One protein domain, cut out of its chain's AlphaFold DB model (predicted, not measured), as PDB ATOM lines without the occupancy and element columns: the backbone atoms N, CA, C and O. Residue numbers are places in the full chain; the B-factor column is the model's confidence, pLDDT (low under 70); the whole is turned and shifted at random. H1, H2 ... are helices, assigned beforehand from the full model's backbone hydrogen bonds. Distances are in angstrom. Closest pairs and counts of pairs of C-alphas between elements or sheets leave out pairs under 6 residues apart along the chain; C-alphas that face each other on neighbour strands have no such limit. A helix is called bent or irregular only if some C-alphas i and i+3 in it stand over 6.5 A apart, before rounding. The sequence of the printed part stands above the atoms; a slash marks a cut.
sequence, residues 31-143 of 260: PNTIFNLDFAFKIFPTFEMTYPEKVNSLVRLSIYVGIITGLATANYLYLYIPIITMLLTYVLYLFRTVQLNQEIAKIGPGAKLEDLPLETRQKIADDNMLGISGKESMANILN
ATOM      1  N   PRO A  31     -29.120 -10.518 -16.112       82.56
ATOM      2  CA  PRO A  31     -28.237 -11.527 -15.523       82.56
ATOM      3  C   PRO A  31     -26.904 -11.672 -16.256       82.56
ATOM      4  O   PRO A  31     -25.849 -11.641 -15.623       82.56
ATOM      5  N   ASN A  32     -26.935 -11.775 -17.585       80.31
ATOM      6  CA  ASN A  32     -25.732 -12.069 -18.364       80.31
ATOM      7  C   ASN A  32     -24.898 -10.825 -18.688       80.31
ATOM      8  O   ASN A  32     -23.719 -10.949 -19.015       80.31
ATOM      9  N   THR A  33     -25.482  -9.629 -18.601       83.56
ATOM     10  CA  THR A  33     -24.774  -8.374 -18.881       83.56
ATOM     11  C   THR A  33     -24.201  -7.754 -17.611       83.56
ATOM     12  O   THR A  33     -23.014  -7.453 -17.561       83.56
ATOM     13  N   ILE A  34     -24.992  -7.565 -16.557       86.00
ATOM     14  CA  ILE A  34     -24.541  -6.847 -15.358       86.00
ATOM     15  C   ILE A  34     -23.841  -7.781 -14.371       86.00
ATOM     16  O   ILE A  34     -22.816  -7.398 -13.812       86.00
ATOM     17  N   PHE A  35     -24.356  -8.997 -14.178       82.88
ATOM     18  CA  PHE A  35     -23.877  -9.915 -13.136       82.88
ATOM     19  C   PHE A  35     -22.878 -10.969 -13.626       82.88
ATOM     20  O   PHE A  35     -22.434 -11.809 -12.844       82.88
ATOM     21  N   ASN A  36     -22.492 -10.928 -14.900       81.44
ATOM     22  CA  ASN A  36     -21.482 -11.831 -15.430       81.44
ATOM     23  C   ASN A  36     -20.071 -11.406 -14.982       81.44
ATOM     24  O   ASN A  36     -19.628 -10.278 -15.222       81.44
ATOM     25  N   LEU A  37     -19.365 -12.343 -14.346       77.00
ATOM     26  CA  LEU A  37     -18.024 -12.155 -13.794       77.00
ATOM     27  C   LEU A  37     -16.966 -11.855 -14.863       77.00
ATOM     28  O   LEU A  37     -16.025 -11.115 -14.578       77.00
ATOM     29  N   ASP A  38     -17.139 -12.345 -16.092       76.31
ATOM     30  CA  ASP A  38     -16.200 -12.104 -17.196       76.31
ATOM     31  C   ASP A  38     -16.123 -10.612 -17.563       76.31
ATOM     32  O   ASP A  38     -15.083 -10.112 -17.997       76.31
ATOM     33  N   PHE A  39     -17.208  -9.867 -17.326       75.94
ATOM     34  CA  PHE A  39     -17.286  -8.431 -17.582       75.94
ATOM     35  C   PHE A  39     -17.086  -7.569 -16.330       75.94
ATOM     36  O   PHE A  39     -17.138  -6.340 -16.427       75.94
ATOM     37  N   ALA A  40     -16.825  -8.170 -15.163       72.81
ATOM     38  CA  ALA A  40     -16.768  -7.452 -13.889       72.81
ATOM     39  C   ALA A  40     -15.717  -6.328 -13.884       72.81
ATOM     40  O   ALA A  40     -15.969  -5.258 -13.330       72.81
ATOM     41  N   PHE A  41     -14.582  -6.534 -14.562       80.75
ATOM     42  CA  PHE A  41     -13.499  -5.549 -14.682       80.75
ATOM     43  C   PHE A  41     -13.648  -4.590 -15.881       80.75
ATOM     44  O   PHE A  41     -12.854  -3.660 -16.033       80.75
ATOM     45  N   LYS A  42     -14.681  -4.754 -16.721       81.81
ATOM     46  CA  LYS A  42     -14.965  -3.894 -17.886       81.81
ATOM     47  C   LYS A  42     -15.896  -2.740 -17.491       81.81
ATOM     48  O   LYS A  42     -17.073  -2.708 -17.849       81.81
ATOM     49  N   ILE A  43     -15.350  -1.816 -16.700       83.88
ATOM     50  CA  ILE A  43     -16.111  -0.757 -16.011       83.88
ATOM     51  C   ILE A  43     -16.044   0.590 -16.748       83.88
ATOM     52  O   ILE A  43     -16.998   1.361 -16.724       83.88
ATOM     53  N   PHE A  44     -14.932   0.881 -17.423       83.75
ATOM     54  CA  PHE A  44     -14.731   2.166 -18.093       83.75
ATOM     55  C   PHE A  44     -15.108   2.088 -19.576       83.75
ATOM     56  O   PHE A  44     -14.590   1.207 -20.272       83.75
ATOM     57  N   PRO A  45     -15.943   3.011 -20.087       80.12
ATOM     58  CA  PRO A  45     -16.249   3.061 -21.507       80.12
ATOM     59  C   PRO A  45     -14.986   3.450 -22.281       80.12
ATOM     60  O   PRO A  45     -14.385   4.495 -22.029       80.12
ATOM     61  N   THR A  46     -14.582   2.621 -23.242       78.75
ATOM     62  CA  THR A  46     -13.479   2.937 -24.160       78.75
ATOM     63  C   THR A  46     -14.014   3.207 -25.562       78.75
ATOM     64  O   THR A  46     -15.112   2.779 -25.918       78.75
ATOM     65  N   PHE A  47     -13.247   3.928 -26.383       70.81
ATOM     66  CA  PHE A  47     -13.657   4.276 -27.753       70.81
ATOM     67  C   PHE A  47     -13.920   3.050 -28.633       70.81
ATOM     68  O   PHE A  47     -14.764   3.101 -29.520       70.81
ATOM     69  N   GLU A  48     -13.239   1.950 -28.323       69.62
ATOM     70  CA  GLU A  48     -13.290   0.675 -29.032       69.62
ATOM     71  C   GLU A  48     -14.529  -0.176 -28.712       69.62
ATOM     72  O   GLU A  48     -14.743  -1.196 -29.364       69.62
ATOM     73  N   MET A  49     -15.309   0.199 -27.692       70.31
ATOM     74  CA  MET A  49     -16.527  -0.515 -27.306       70.31
ATOM     75  C   MET A  49     -17.694  -0.160 -28.226       70.31
ATOM     76  O   MET A  49     -17.832   0.983 -28.672       70.31
ATOM     77  N   THR A  50     -18.580  -1.128 -28.446       79.50
ATOM     78  CA  THR A  50     -19.881  -0.859 -29.063       79.50
ATOM     79  C   THR A  50     -20.743   0.010 -28.141       79.50
ATOM     80  O   THR A  50     -20.510   0.103 -26.934       79.50
ATOM     81  N   TYR A  51     -21.754   0.676 -28.695       82.25
ATOM     82  CA  TYR A  51     -22.633   1.529 -27.894       82.25
ATOM     83  C   TYR A  51     -23.335   0.788 -26.733       82.25
ATOM     84  O   TYR A  51     -23.320   1.310 -25.615       82.25
ATOM     85  N   PRO A  52     -23.877  -0.433 -26.919       84.12
ATOM     86  CA  PRO A  52     -24.453  -1.214 -25.827       84.12
ATOM     87  C   PRO A  52     -23.423  -1.541 -24.743       84.12
ATOM     88  O   PRO A  52     -23.708  -1.370 -23.561       84.12
ATOM     89  N   GLU A  53     -22.198  -1.913 -25.128       84.31
ATOM     90  CA  GLU A  53     -21.094  -2.140 -24.188       84.31
ATOM     91  C   GLU A  53     -20.757  -0.872 -23.388       84.31
ATOM     92  O   GLU A  53     -20.536  -0.947 -22.180       84.31
ATOM     93  N   LYS A  54     -20.764   0.308 -24.025       87.25
ATOM     94  CA  LYS A  54     -20.547   1.592 -23.337       87.25
ATOM     95  C   LYS A  54     -21.644   1.862 -22.315       87.25
ATOM     96  O   LYS A  54     -21.331   2.170 -21.167       87.25
ATOM     97  N   VAL A  55     -22.909   1.703 -22.699       89.88
ATOM     98  CA  VAL A  55     -24.049   1.877 -21.786       89.88
ATOM     99  C   VAL A  55     -23.974   0.882 -20.623       89.88
ATOM    100  O   VAL A  55     -24.123   1.282 -19.469       89.88
ATOM    101  N   ASN A  56     -23.668  -0.388 -20.893       90.62
ATOM    102  CA  ASN A  56     -23.517  -1.415 -19.863       90.62
ATOM    103  C   ASN A  56     -22.353  -1.100 -18.915       90.62
ATOM    104  O   ASN A  56     -22.515  -1.192 -17.701       90.62
ATOM    105  N   SER A  57     -21.198  -0.683 -19.445       90.19
ATOM    106  CA  SER A  57     -20.035  -0.295 -18.635       90.19
ATOM    107  C   SER A  57     -20.359   0.875 -17.696       90.19
ATOM    108  O   SER A  57     -20.032   0.815 -16.512       90.19
ATOM    109  N   LEU A  58     -21.117   1.874 -18.172       91.75
ATOM    110  CA  LEU A  58     -21.584   3.006 -17.366       91.75
ATOM    111  C   LEU A  58     -22.520   2.575 -16.225       91.75
ATOM    112  O   LEU A  58     -22.391   3.063 -15.104       91.75
ATOM    113  N   VAL A  59     -23.442   1.647 -16.493       93.56
ATOM    114  CA  VAL A  59     -24.347   1.094 -15.473       93.56
ATOM    115  C   VAL A  59     -23.587   0.228 -14.461       93.56
ATOM    116  O   VAL A  59     -23.848   0.305 -13.263       93.56
ATOM    117  N   ARG A  60     -22.595  -0.559 -14.892       92.19
ATOM    118  CA  ARG A  60     -21.724  -1.312 -13.967       92.19
ATOM    119  C   ARG A  60     -20.941  -0.360 -13.059       92.19
ATOM    120  O   ARG A  60     -20.918  -0.548 -11.845       92.19
ATOM    121  N   LEU A  61     -20.356   0.698 -13.629       93.12
ATOM    122  CA  LEU A  61     -19.638   1.729 -12.875       93.12
ATOM    123  C   LEU A  61     -20.524   2.367 -11.801       93.12
ATOM    124  O   LEU A  61     -20.088   2.515 -10.660       93.12
ATOM    125  N   SER A  62     -21.765   2.721 -12.140       94.69
ATOM    126  CA  SER A  62     -22.677   3.365 -11.195       94.69
ATOM    127  C   SER A  62     -23.091   2.446 -10.043       94.69
ATOM    128  O   SER A  62     -23.213   2.920  -8.912       94.69
ATOM    129  N   ILE A  63     -23.228   1.138 -10.288       93.75
ATOM    130  CA  ILE A  63     -23.455   0.130  -9.241       93.75
ATOM    131  C   ILE A  63     -22.264   0.084  -8.280       93.75
ATOM    132  O   ILE A  63     -22.459   0.181  -7.067       93.75
ATOM    133  N   TYR A  64     -21.035  -0.007  -8.798       92.62
ATOM    134  CA  TYR A  64     -19.839  -0.051  -7.954       92.62
ATOM    135  C   TYR A  64     -19.673   1.222  -7.124       92.62
ATOM    136  O   TYR A  64     -19.453   1.142  -5.917       92.62
ATOM    137  N   VAL A  65     -19.845   2.396  -7.738       94.12
ATOM    138  CA  VAL A  65     -19.780   3.684  -7.032       94.12
ATOM    139  C   VAL A  65     -20.871   3.785  -5.965       94.12
ATOM    140  O   VAL A  65     -20.580   4.216  -4.848       94.12
ATOM    141  N   GLY A  66     -22.099   3.354  -6.265       94.75
ATOM    142  CA  GLY A  66     -23.212   3.366  -5.314       94.75
ATOM    143  C   GLY A  66     -22.951   2.489  -4.088       94.75
ATOM    144  O   GLY A  66     -23.130   2.946  -2.960       94.75
ATOM    145  N   ILE A  67     -22.462   1.261  -4.292       93.56
ATOM    146  CA  ILE A  67     -22.149   0.327  -3.200       93.56
ATOM    147  C   ILE A  67     -20.954   0.822  -2.380       93.56
ATOM    148  O   ILE A  67     -21.052   0.907  -1.157       93.56
ATOM    149  N   ILE A  68     -19.842   1.189  -3.027       94.62
ATOM    150  CA  ILE A  68     -18.621   1.636  -2.337       94.62
ATOM    151  C   ILE A  68     -18.908   2.885  -1.499       94.62
ATOM    152  O   ILE A  68     -18.554   2.937  -0.321       94.62
ATOM    153  N   THR A  69     -19.600   3.873  -2.073       92.94
ATOM    154  CA  THR A  69     -19.912   5.128  -1.372       92.94
ATOM    155  C   THR A  69     -20.969   4.922  -0.287       92.94
ATOM    156  O   THR A  69     -20.859   5.502   0.795       92.94
ATOM    157  N   GLY A  70     -21.967   4.066  -0.533       94.25
ATOM    158  CA  GLY A  70     -22.983   3.705   0.456       94.25
ATOM    159  C   GLY A  70     -22.391   3.011   1.682       94.25
ATOM    160  O   GLY A  70     -22.766   3.343   2.804       94.25
ATOM    161  N   LEU A  71     -21.414   2.120   1.489       94.62
ATOM    162  CA  LEU A  71     -20.691   1.470   2.586       94.62
ATOM    163  C   LEU A  71     -19.743   2.434   3.311       94.62
ATOM    164  O   LEU A  71     -19.707   2.433   4.537       94.62
ATOM    165  N   ALA A  72     -19.013   3.282   2.579       95.44
ATOM    166  CA  ALA A  72     -18.066   4.228   3.171       95.44
ATOM    167  C   ALA A  72     -18.746   5.301   4.036       95.44
ATOM    168  O   ALA A  72     -18.194   5.731   5.044       95.44
ATOM    169  N   THR A  73     -19.942   5.741   3.638       93.69
ATOM    170  CA  THR A  73     -20.685   6.806   4.331       93.69
ATOM    171  C   THR A  73     -21.825   6.286   5.211       93.69
ATOM    172  O   THR A  73     -22.451   7.083   5.902       93.69
ATOM    173  N   ALA A  74     -22.116   4.977   5.171       92.25
ATOM    174  CA  ALA A  74     -23.276   4.332   5.799       92.25
ATOM    175  C   ALA A  74     -24.640   4.963   5.433       92.25
ATOM    176  O   ALA A  74     -25.623   4.808   6.158       92.25
ATOM    177  N   ASN A  75     -24.723   5.661   4.294       92.69
ATOM    178  CA  ASN A  75     -25.934   6.338   3.836       92.69
ATOM    179  C   ASN A  75     -26.574   5.581   2.670       92.69
ATOM    180  O   ASN A  75     -26.003   5.476   1.583       92.69
ATOM    181  N   TYR A  76     -27.816   5.132   2.858       92.38
ATOM    182  CA  TYR A  76     -28.568   4.424   1.816       92.38
ATOM    183  C   TYR A  76     -28.893   5.305   0.598       92.38
ATOM    184  O   TYR A  76     -29.191   4.772  -0.468       92.38
ATOM    185  N   LEU A  77     -28.804   6.640   0.718       92.75
ATOM    186  CA  LEU A  77     -29.058   7.558  -0.398       92.75
ATOM    187  C   LEU A  77     -28.155   7.274  -1.611       92.75
ATOM    188  O   LEU A  77     -28.590   7.435  -2.749       92.75
ATOM    189  N   TYR A  78     -26.927   6.797  -1.394       93.44
ATOM    190  CA  TYR A  78     -25.999   6.482  -2.483       93.44
ATOM    191  C   TYR A  78     -26.405   5.238  -3.292       93.44
ATOM    192  O   TYR A  78     -25.986   5.101  -4.441       93.44
ATOM    193  N   LEU A  79     -27.285   4.377  -2.765       93.44
ATOM    194  CA  LEU A  79     -27.837   3.243  -3.516       93.44
ATOM    195  C   LEU A  79     -28.840   3.670  -4.602       93.44
ATOM    196  O   LEU A  79     -29.139   2.874  -5.489       93.44
ATOM    197  N   TYR A  80     -29.314   4.924  -4.603       94.94
ATOM    198  CA  TYR A  80     -30.145   5.452  -5.695       94.94
ATOM    199  C   TYR A  80     -29.346   5.813  -6.953       94.94
ATOM    200  O   TYR A  80     -29.932   5.898  -8.033       94.94
ATOM    201  N   ILE A  81     -28.022   5.985  -6.851       94.94
ATOM    202  CA  ILE A  81     -27.146   6.295  -7.995       94.94
ATOM    203  C   ILE A  81     -27.344   5.298  -9.152       94.94
ATOM    204  O   ILE A  81     -27.687   5.748 -10.250       94.94
ATOM    205  N   PRO A  82     -27.205   3.969  -8.963       94.31
ATOM    206  CA  PRO A  82     -27.406   3.016 -10.052       94.31
ATOM    207  C   PRO A  82     -28.814   3.078 -10.655       94.31
ATOM    208  O   PRO A  82     -28.951   3.062 -11.877       94.31
ATOM    209  N   ILE A  83     -29.852   3.250  -9.830       94.38
ATOM    210  CA  ILE A  83     -31.250   3.328 -10.285       94.38
ATOM    211  C   ILE A  83     -31.454   4.531 -11.214       94.38
ATOM    212  O   ILE A  83     -32.009   4.392 -12.306       94.38
ATOM    213  N   ILE A  84     -30.957   5.704 -10.819       95.56
ATOM    214  CA  ILE A  84     -31.058   6.927 -11.625       95.56
ATOM    215  C   ILE A  84     -30.296   6.761 -12.943       95.56
ATOM    216  O   ILE A  84     -30.808   7.127 -14.000       95.56
ATOM    217  N   THR A  85     -29.096   6.171 -12.915       94.19
ATOM    218  CA  THR A  85     -28.318   5.947 -14.145       94.19
ATOM    219  C   THR A  85     -28.972   4.941 -15.091       94.19
ATOM    220  O   THR A  85     -28.954   5.154 -16.303       94.19
ATOM    221  N   MET A  86     -29.601   3.883 -14.573       93.81
ATOM    222  CA  MET A  86     -30.375   2.939 -15.381       93.81
ATOM    223  C   MET A  86     -31.560   3.642 -16.050       93.81
ATOM    224  O   MET A  86     -31.744   3.525 -17.259       93.81
ATOM    225  N   LEU A  87     -32.314   4.455 -15.306       95.38
ATOM    226  CA  LEU A  87     -33.427   5.220 -15.871       95.38
ATOM    227  C   LEU A  87     -32.951   6.201 -16.951       95.38
ATOM    228  O   LEU A  87     -33.507   6.230 -18.047       95.38
ATOM    229  N   LEU A  88     -31.898   6.969 -16.671       94.69
ATOM    230  CA  LEU A  88     -31.354   7.951 -17.607       94.69
ATOM    231  C   LEU A  88     -30.845   7.281 -18.889       94.69
ATOM    232  O   LEU A  88     -31.173   7.729 -19.985       94.69
ATOM    233  N   THR A  89     -30.086   6.190 -18.773       92.81
ATOM    234  CA  THR A  89     -29.563   5.465 -19.944       92.81
ATOM    235  C   THR A  89     -30.670   4.824 -20.780       92.81
ATOM    236  O   THR A  89     -30.581   4.834 -22.007       92.81
ATOM    237  N   TYR A  90     -31.743   4.338 -20.151       92.25
ATOM    238  CA  TYR A  90     -32.918   3.833 -20.862       92.25
ATOM    239  C   TYR A  90     -33.668   4.944 -21.612       92.25
ATOM    240  O   TYR A  90     -34.020   4.777 -22.779       92.25
ATOM    241  N   VAL A  91     -33.856   6.111 -20.989       91.88
ATOM    242  CA  VAL A  91     -34.478   7.276 -21.642       91.88
ATOM    243  C   VAL A  91     -33.642   7.758 -22.832       91.88
ATOM    244  O   VAL A  91     -34.194   8.031 -23.898       91.88
ATOM    245  N   LEU A  92     -32.313   7.808 -22.693       88.50
ATOM    246  CA  LEU A  92     -31.412   8.129 -23.805       88.50
ATOM    247  C   LEU A  92     -31.551   7.130 -24.961       88.50
ATOM    248  O   LEU A  92     -31.613   7.545 -26.118       88.50
ATOM    249  N   TYR A  93     -31.643   5.834 -24.658       86.25
ATOM    250  CA  TYR A  93     -31.899   4.802 -25.661       86.25
ATOM    251  C   TYR A  93     -33.228   5.047 -26.391       86.25
ATOM    252  O   TYR A  93     -33.247   5.065 -27.622       86.25
ATOM    253  N   LEU A  94     -34.317   5.318 -25.662       86.19
ATOM    254  CA  LEU A  94     -35.623   5.608 -26.264       86.19
ATOM    255  C   LEU A  94     -35.554   6.796 -27.226       86.19
ATOM    256  O   LEU A  94     -35.950   6.660 -28.384       86.19
ATOM    257  N   PHE A  95     -34.989   7.928 -26.801       86.62
ATOM    258  CA  PHE A  95     -34.841   9.091 -27.681       86.62
ATOM    259  C   PHE A  95     -34.041   8.766 -28.943       86.62
ATOM    260  O   PHE A  95     -34.430   9.169 -30.040       86.62
ATOM    261  N   ARG A  96     -32.971   7.978 -28.811       81.56
ATOM    262  CA  ARG A  96     -32.135   7.575 -29.946       81.56
ATOM    263  C   ARG A  96     -32.876   6.652 -30.916       81.56
ATOM    264  O   ARG A  96     -32.774   6.832 -32.125       81.56
ATOM    265  N   THR A  97     -33.667   5.702 -30.412       75.00
ATOM    266  CA  THR A  97     -34.488   4.824 -31.267       75.00
ATOM    267  C   THR A  97     -35.580   5.586 -32.012       75.00
ATOM    268  O   THR A  97     -35.846   5.295 -33.175       75.00
ATOM    269  N   VAL A  98     -36.177   6.605 -31.385       83.12
ATOM    270  CA  VAL A  98     -37.170   7.468 -32.036       83.12
ATOM    271  C   VAL A  98     -36.536   8.255 -33.184       83.12
ATOM    272  O   VAL A  98     -37.100   8.275 -34.276       83.12
ATOM    273  N   GLN A  99     -35.355   8.843 -32.973       80.00
ATOM    274  CA  GLN A  99     -34.613   9.552 -34.025       80.00
ATOM    275  C   GLN A  99     -34.276   8.628 -35.202       80.00
ATOM    276  O   GLN A  99     -34.536   8.961 -36.355       80.00
ATOM    277  N   LEU A 100     -33.786   7.424 -34.908       72.31
ATOM    278  CA  LEU A 100     -33.449   6.432 -35.924       72.31
ATOM    279  C   LEU A 100     -34.668   6.001 -36.754       72.31
ATOM    280  O   LEU A 100     -34.602   5.931 -37.978       72.31
ATOM    281  N   ASN A 101     -35.800   5.738 -36.100       73.12
ATOM    282  CA  ASN A 101     -37.025   5.343 -36.794       73.12
ATOM    283  C   ASN A 101     -37.531   6.448 -37.731       73.12
ATOM    284  O   ASN A 101     -38.064   6.150 -38.799       73.12
ATOM    285  N   GLN A 102     -37.332   7.719 -37.371       79.31
ATOM    286  CA  GLN A 102     -37.646   8.847 -38.248       79.31
ATOM    287  C   GLN A 102     -36.733   8.897 -39.477       79.31
ATOM    288  O   GLN A 102     -37.203   9.235 -40.560       79.31
ATOM    289  N   GLU A 103     -35.449   8.559 -39.344       71.38
ATOM    290  CA  GLU A 103     -34.538   8.462 -40.490       71.38
ATOM    291  C   GLU A 103     -34.911   7.309 -41.422       71.38
ATOM    292  O   GLU A 103     -34.975   7.502 -42.635       71.38
ATOM    293  N   ILE A 104     -35.242   6.140 -40.870       67.06
ATOM    294  CA  ILE A 104     -35.678   4.973 -41.651       67.06
ATOM    295  C   ILE A 104     -36.990   5.274 -42.392       67.06
ATOM    296  O   ILE A 104     -37.121   4.955 -43.574       67.06
ATOM    297  N   ALA A 105     -37.942   5.957 -41.747       71.44
ATOM    298  CA  ALA A 105     -39.223   6.318 -42.355       71.44
ATOM    299  C   ALA A 105     -39.089   7.254 -43.573       71.44
ATOM    300  O   ALA A 105     -39.956   7.241 -44.445       71.44
ATOM    301  N   LYS A 106     -38.003   8.036 -43.672       73.62
ATOM    302  CA  LYS A 106     -37.721   8.887 -44.843       73.62
ATOM    303  C   LYS A 106     -37.315   8.084 -46.087       73.62
ATOM    304  O   LYS A 106     -37.396   8.615 -47.188       73.62
ATOM    305  N   ILE A 107     -36.875   6.833 -45.921       66.06
ATOM    306  CA  ILE A 107     -36.368   5.966 -47.000       66.06
ATOM    307  C   ILE A 107     -37.516   5.200 -47.680       66.06
ATOM    308  O   ILE A 107     -37.462   4.938 -48.879       66.06
ATOM    309  N   GLY A 108     -38.584   4.892 -46.941       64.50
ATOM    310  CA  GLY A 108     -39.810   4.306 -47.481       64.50
ATOM    311  C   GLY A 108     -40.642   3.584 -46.413       64.50
ATOM    312  O   GLY A 108     -40.103   3.170 -45.383       64.50
ATOM    313  N   PRO A 109     -41.958   3.408 -46.625       57.56
ATOM    314  CA  PRO A 109     -42.801   2.660 -45.701       57.56
ATOM    315  C   PRO A 109     -42.432   1.167 -45.735       57.56
ATOM    316  O   PRO A 109     -42.652   0.490 -46.735       57.56
ATOM    317  N   GLY A 110     -41.877   0.651 -44.632       60.91
ATOM    318  CA  GLY A 110     -41.559  -0.776 -44.454       60.91
ATOM    319  C   GLY A 110     -40.108  -1.195 -44.727       60.91
ATOM    320  O   GLY A 110     -39.827  -2.392 -44.694       60.91
ATOM    321  N   ALA A 111     -39.190  -0.253 -44.969       56.66
ATOM    322  CA  ALA A 111     -37.770  -0.552 -45.181       56.66
ATOM    323  C   ALA A 111     -37.103  -1.136 -43.917       56.66
ATOM    324  O   ALA A 111     -37.264  -0.597 -42.818       56.66
ATOM    325  N   LYS A 112     -36.335  -2.226 -44.065       54.16
ATOM    326  CA  LYS A 112     -35.507  -2.807 -42.992       54.16
ATOM    327  C   LYS A 112     -34.068  -2.299 -43.101       54.16
ATOM    328  O   LYS A 112     -33.611  -1.911 -44.170       54.16
ATOM    329  N   LEU A 113     -33.317  -2.323 -41.992       54.97
ATOM    330  CA  LEU A 113     -31.934  -1.812 -41.955       54.97
ATOM    331  C   LEU A 113     -30.964  -2.562 -42.905       54.97
ATOM    332  O   LEU A 113     -29.874  -2.084 -43.248       54.97
ATOM    333  N   GLU A 114     -31.351  -3.764 -43.308       53.81
ATOM    334  CA  GLU A 114     -30.607  -4.624 -44.226       53.81
ATOM    335  C   GLU A 114     -30.692  -4.134 -45.682       53.81
ATOM    336  O   GLU A 114     -29.759  -4.379 -46.439       53.81
ATOM    337  N   ASP A 115     -31.713  -3.342 -46.035       51.84
ATOM    338  CA  ASP A 115     -31.966  -2.856 -47.401       51.84
ATOM    339  C   ASP A 115     -31.255  -1.520 -47.721       51.84
ATOM    340  O   ASP A 115     -31.458  -0.937 -48.788       51.84
ATOM    341  N   LEU A 116     -30.432  -0.987 -46.802       55.22
ATOM    342  CA  LEU A 116     -29.762   0.305 -46.995       55.22
ATOM    343  C   LEU A 116     -28.562   0.224 -47.962       55.22
ATOM    344  O   LEU A 116     -27.629  -0.543 -47.706       55.22
ATOM    345  N   PRO A 117     -28.482   1.122 -48.967       46.22
ATOM    346  CA  PRO A 117     -27.269   1.339 -49.754       46.22
ATOM    347  C   PRO A 117     -26.084   1.773 -48.872       46.22
ATOM    348  O   PRO A 117     -26.230   2.602 -47.966       46.22
ATOM    349  N   LEU A 118     -24.886   1.251 -49.165       51.19
ATOM    350  CA  LEU A 118     -23.632   1.554 -48.450       51.19
ATOM    351  C   LEU A 118     -23.313   3.062 -48.392       51.19
ATOM    352  O   LEU A 118     -22.732   3.529 -47.414       51.19
ATOM    353  N   GLU A 119     -23.741   3.833 -49.393       49.97
ATOM    354  CA  GLU A 119     -23.539   5.287 -49.458       49.97
ATOM    355  C   GLU A 119     -24.411   6.060 -48.457       49.97
ATOM    356  O   GLU A 119     -23.968   7.036 -47.850       49.97
ATOM    357  N   THR A 120     -25.639   5.600 -48.212       52.03
ATOM    358  CA  THR A 120     -26.531   6.196 -47.208       52.03
ATOM    359  C   THR A 120     -26.034   5.882 -45.796       52.03
ATOM    360  O   THR A 120     -26.091   6.740 -44.919       52.03
ATOM    361  N   ARG A 121     -25.434   4.696 -45.586       48.84
ATOM    362  CA  ARG A 121     -24.755   4.342 -44.324       48.84
ATOM    363  C   ARG A 121     -23.583   5.271 -43.996       48.84
ATOM    364  O   ARG A 121     -23.345   5.524 -42.819       48.84
ATOM    365  N   GLN A 122     -22.860   5.759 -45.005       52.22
ATOM    366  CA  GLN A 122     -21.756   6.703 -44.811       52.22
ATOM    367  C   GLN A 122     -22.262   8.113 -44.485       52.22
ATOM    368  O   GLN A 122     -21.764   8.719 -43.546       52.22
ATOM    369  N   LYS A 123     -23.314   8.595 -45.159       45.19
ATOM    370  CA  LYS A 123     -23.898   9.920 -44.877       45.19
ATOM    371  C   LYS A 123     -24.516  10.026 -43.481       45.19
ATOM    372  O   LYS A 123     -24.358  11.047 -42.826       45.19
ATOM    373  N   ILE A 124     -25.151   8.959 -42.993       47.25
ATOM    374  CA  ILE A 124     -25.678   8.908 -41.618       47.25
ATOM    375  C   ILE A 124     -24.539   8.847 -40.572       47.25
ATOM    376  O   ILE A 124     -24.726   9.219 -39.418       47.25
ATOM    377  N   ALA A 125     -23.337   8.403 -40.958       43.47
ATOM    378  CA  ALA A 125     -22.173   8.381 -40.071       43.47
ATOM    379  C   ALA A 125     -21.470   9.746 -39.928       43.47
ATOM    380  O   ALA A 125     -20.641   9.887 -39.028       43.47
ATOM    381  N   ASP A 126     -21.778  10.718 -40.796       40.81
ATOM    382  CA  ASP A 126     -21.066  12.000 -40.879       40.81
ATOM    383  C   ASP A 126     -21.812  13.179 -40.222       40.81
ATOM    384  O   ASP A 126     -21.174  14.188 -39.906       40.81
ATOM    385  N   ASP A 127     -23.116  13.071 -39.935       39.56
ATOM    386  CA  ASP A 127     -23.843  14.148 -39.252       39.56
ATOM    387  C   ASP A 127     -23.553  14.149 -37.740       39.56
ATOM    388  O   ASP A 127     -24.185  13.487 -36.913       39.56
ATOM    389  N   ASN A 128     -22.552  14.954 -37.380       46.97
ATOM    390  CA  ASN A 128     -22.251  15.408 -36.027       46.97
ATOM    391  C   ASN A 128     -23.441  16.192 -35.431       46.97
ATOM    392  O   ASN A 128     -23.408  17.419 -35.366       46.97
ATOM    393  N   MET A 129     -24.482  15.509 -34.947       38.44
ATOM    394  CA  MET A 129     -25.584  16.135 -34.193       38.44
ATOM    395  C   MET A 129     -25.651  15.658 -32.733       38.44
ATOM    396  O   MET A 129     -26.715  15.518 -32.148       38.44
ATOM    397  N   LEU A 130     -24.497  15.390 -32.129       37.06
ATOM    398  CA  LEU A 130     -24.257  15.352 -30.682       37.06
ATOM    399  C   LEU A 130     -22.745  15.217 -30.547       37.06
ATOM    400  O   LEU A 130     -22.208  14.189 -30.937       37.06
ATOM    401  N   GLY A 131     -22.063  16.270 -30.087       36.06
ATOM    402  CA  GLY A 131     -20.599  16.402 -30.030       36.06
ATOM    403  C   GLY A 131     -19.890  15.397 -29.115       36.06
ATOM    404  O   GLY A 131     -19.193  15.778 -28.181       36.06
ATOM    405  N   ILE A 132     -20.058  14.109 -29.388       36.25
ATOM    406  CA  ILE A 132     -19.331  12.991 -28.819       36.25
ATOM    407  C   ILE A 132     -18.549  12.401 -29.988       36.25
ATOM    408  O   ILE A 132     -19.109  11.800 -30.899       36.25
ATOM    409  N   SER A 133     -17.239  12.635 -29.967       32.69
ATOM    410  CA  SER A 133     -16.283  12.113 -30.939       32.69
ATOM    411  C   SER A 133     -16.344  10.583 -30.964       32.69
ATOM    412  O   SER A 133     -15.803   9.904 -30.092       32.69
ATOM    413  N   GLY A 134     -17.062  10.031 -31.936       41.94
ATOM    414  CA  GLY A 134     -17.176   8.595 -32.125       41.94
ATOM    415  C   GLY A 134     -18.088   8.288 -33.297       41.94
ATOM    416  O   GLY A 134     -19.300   8.436 -33.186       41.94
ATOM    417  N   LYS A 135     -17.503   7.840 -34.413       39.66
ATOM    418  CA  LYS A 135     -18.207   7.271 -35.572       39.66
ATOM    419  C   LYS A 135     -18.930   5.980 -35.172       39.66
ATOM    420  O   LYS A 135     -18.505   4.878 -35.514       39.66
ATOM    421  N   GLU A 136     -19.998   6.085 -34.397       52.47
ATOM    422  CA  GLU A 136     -20.825   4.937 -34.063       52.47
ATOM    423  C   GLU A 136     -21.831   4.713 -35.183       52.47
ATOM    424  O   GLU A 136     -22.843   5.398 -35.280       52.47
ATOM    425  N   SER A 137     -21.525   3.742 -36.048       54.41
ATOM    426  CA  SER A 137     -22.452   3.272 -37.077       54.41
ATOM    427  C   SER A 137     -23.817   2.964 -36.457       54.41
ATOM    428  O   SER A 137     -23.888   2.306 -35.418       54.41
ATOM    429  N   MET A 138     -24.900   3.384 -37.116       57.22
ATOM    430  CA  MET A 138     -26.284   3.145 -36.680       57.22
ATOM    431  C   MET A 138     -26.584   1.675 -36.337       57.22
ATOM    432  O   MET A 138     -27.403   1.392 -35.465       57.22
ATOM    433  N   ALA A 139     -25.863   0.732 -36.953       53.38
ATOM    434  CA  ALA A 139     -25.939  -0.693 -36.637       53.38
ATOM    435  C   ALA A 139     -25.557  -1.022 -35.177       53.38
ATOM    436  O   ALA A 139     -26.166  -1.896 -34.564       53.38
ATOM    437  N   ASN A 140     -24.596  -0.293 -34.598       58.84
ATOM    438  CA  ASN A 140     -24.153  -0.490 -33.216       58.84
ATOM    439  C   ASN A 140     -25.209  -0.028 -32.204       58.84
ATOM    440  O   ASN A 140     -25.304  -0.592 -31.122       58.84
ATOM    441  N   ILE A 141     -26.031   0.968 -32.547       64.50
ATOM    442  CA  ILE A 141     -27.119   1.456 -31.684       64.50
ATOM    443  C   ILE A 141     -28.241   0.421 -31.603       64.50
ATOM    444  O   ILE A 141     -28.828   0.200 -30.546       64.50
ATOM    445  N   LEU A 142     -28.538  -0.232 -32.722       61.50
ATOM    446  CA  LEU A 142     -29.569  -1.263 -32.794       61.50
ATOM    447  C   LEU A 142     -29.140  -2.600 -32.187       61.50
ATOM    448  O   LEU A 142     -29.974  -3.496 -32.088       61.50
ATOM    449  N   ASN A 143     -27.880  -2.722 -31.754       63.78
ATOM    450  CA  ASN A 143     -27.341  -3.947 -31.170       63.78
ATOM    451  C   ASN A 143     -27.571  -5.167 -32.074       63.78
ATOM    452  O   ASN A 143     -28.084  -6.214 -31.671       63.78
TER     453      ASN A 143
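AT A GLANCE: This is residues 31 to 143 of the 260 residues of an uncharacterized protein of viral metagenome (UniProt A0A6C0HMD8). A long helical hairpin, H2 and H3 side by side, makes the length; H3 runs on past the first residues of H2, where the short H5 sits, with H4 beyond H5. H1 packs on H2. The 113 printed residues have five named helices, H1 to H5, and no named strand: all helix, loose, radius of gyration of the C-alphas 17.5 A, spans 55 by 28 by 24 A.

IN THESE COORDINATES: H1 is residues 31 to 34, from C-alpha 31 at (-28.237, -11.527, -15.523). H2 is 51 to 73, 32.7 A; H3 is 76 to 105, 45.5 A, only just irregular, with C-alphas 79 and 82 6.6 A apart. H4 is 118 to 126, 13.2 A; H5 is 138 to 141, ending at (-27.119, 1.456, -31.684).

HOW THE PARTS SIT: H2, the hub, touches H3 in a hairpin, opposite ways at a shallow tilt of 14 degrees; the closest C-alphas, Ser 62 and Pro 82, are 4.9 A apart. H3 and H4 are apart. Every O i to N i+4 pair is within hydrogen-bond range in H2 and H4, and 22 of 26 in H3.

THE WHOLE: The printed part has no cut. Links H1 to H2, H3 to H4 and H4 to H5 are long. Residues 48, 104 and 107 to 143 have pLDDT under 70.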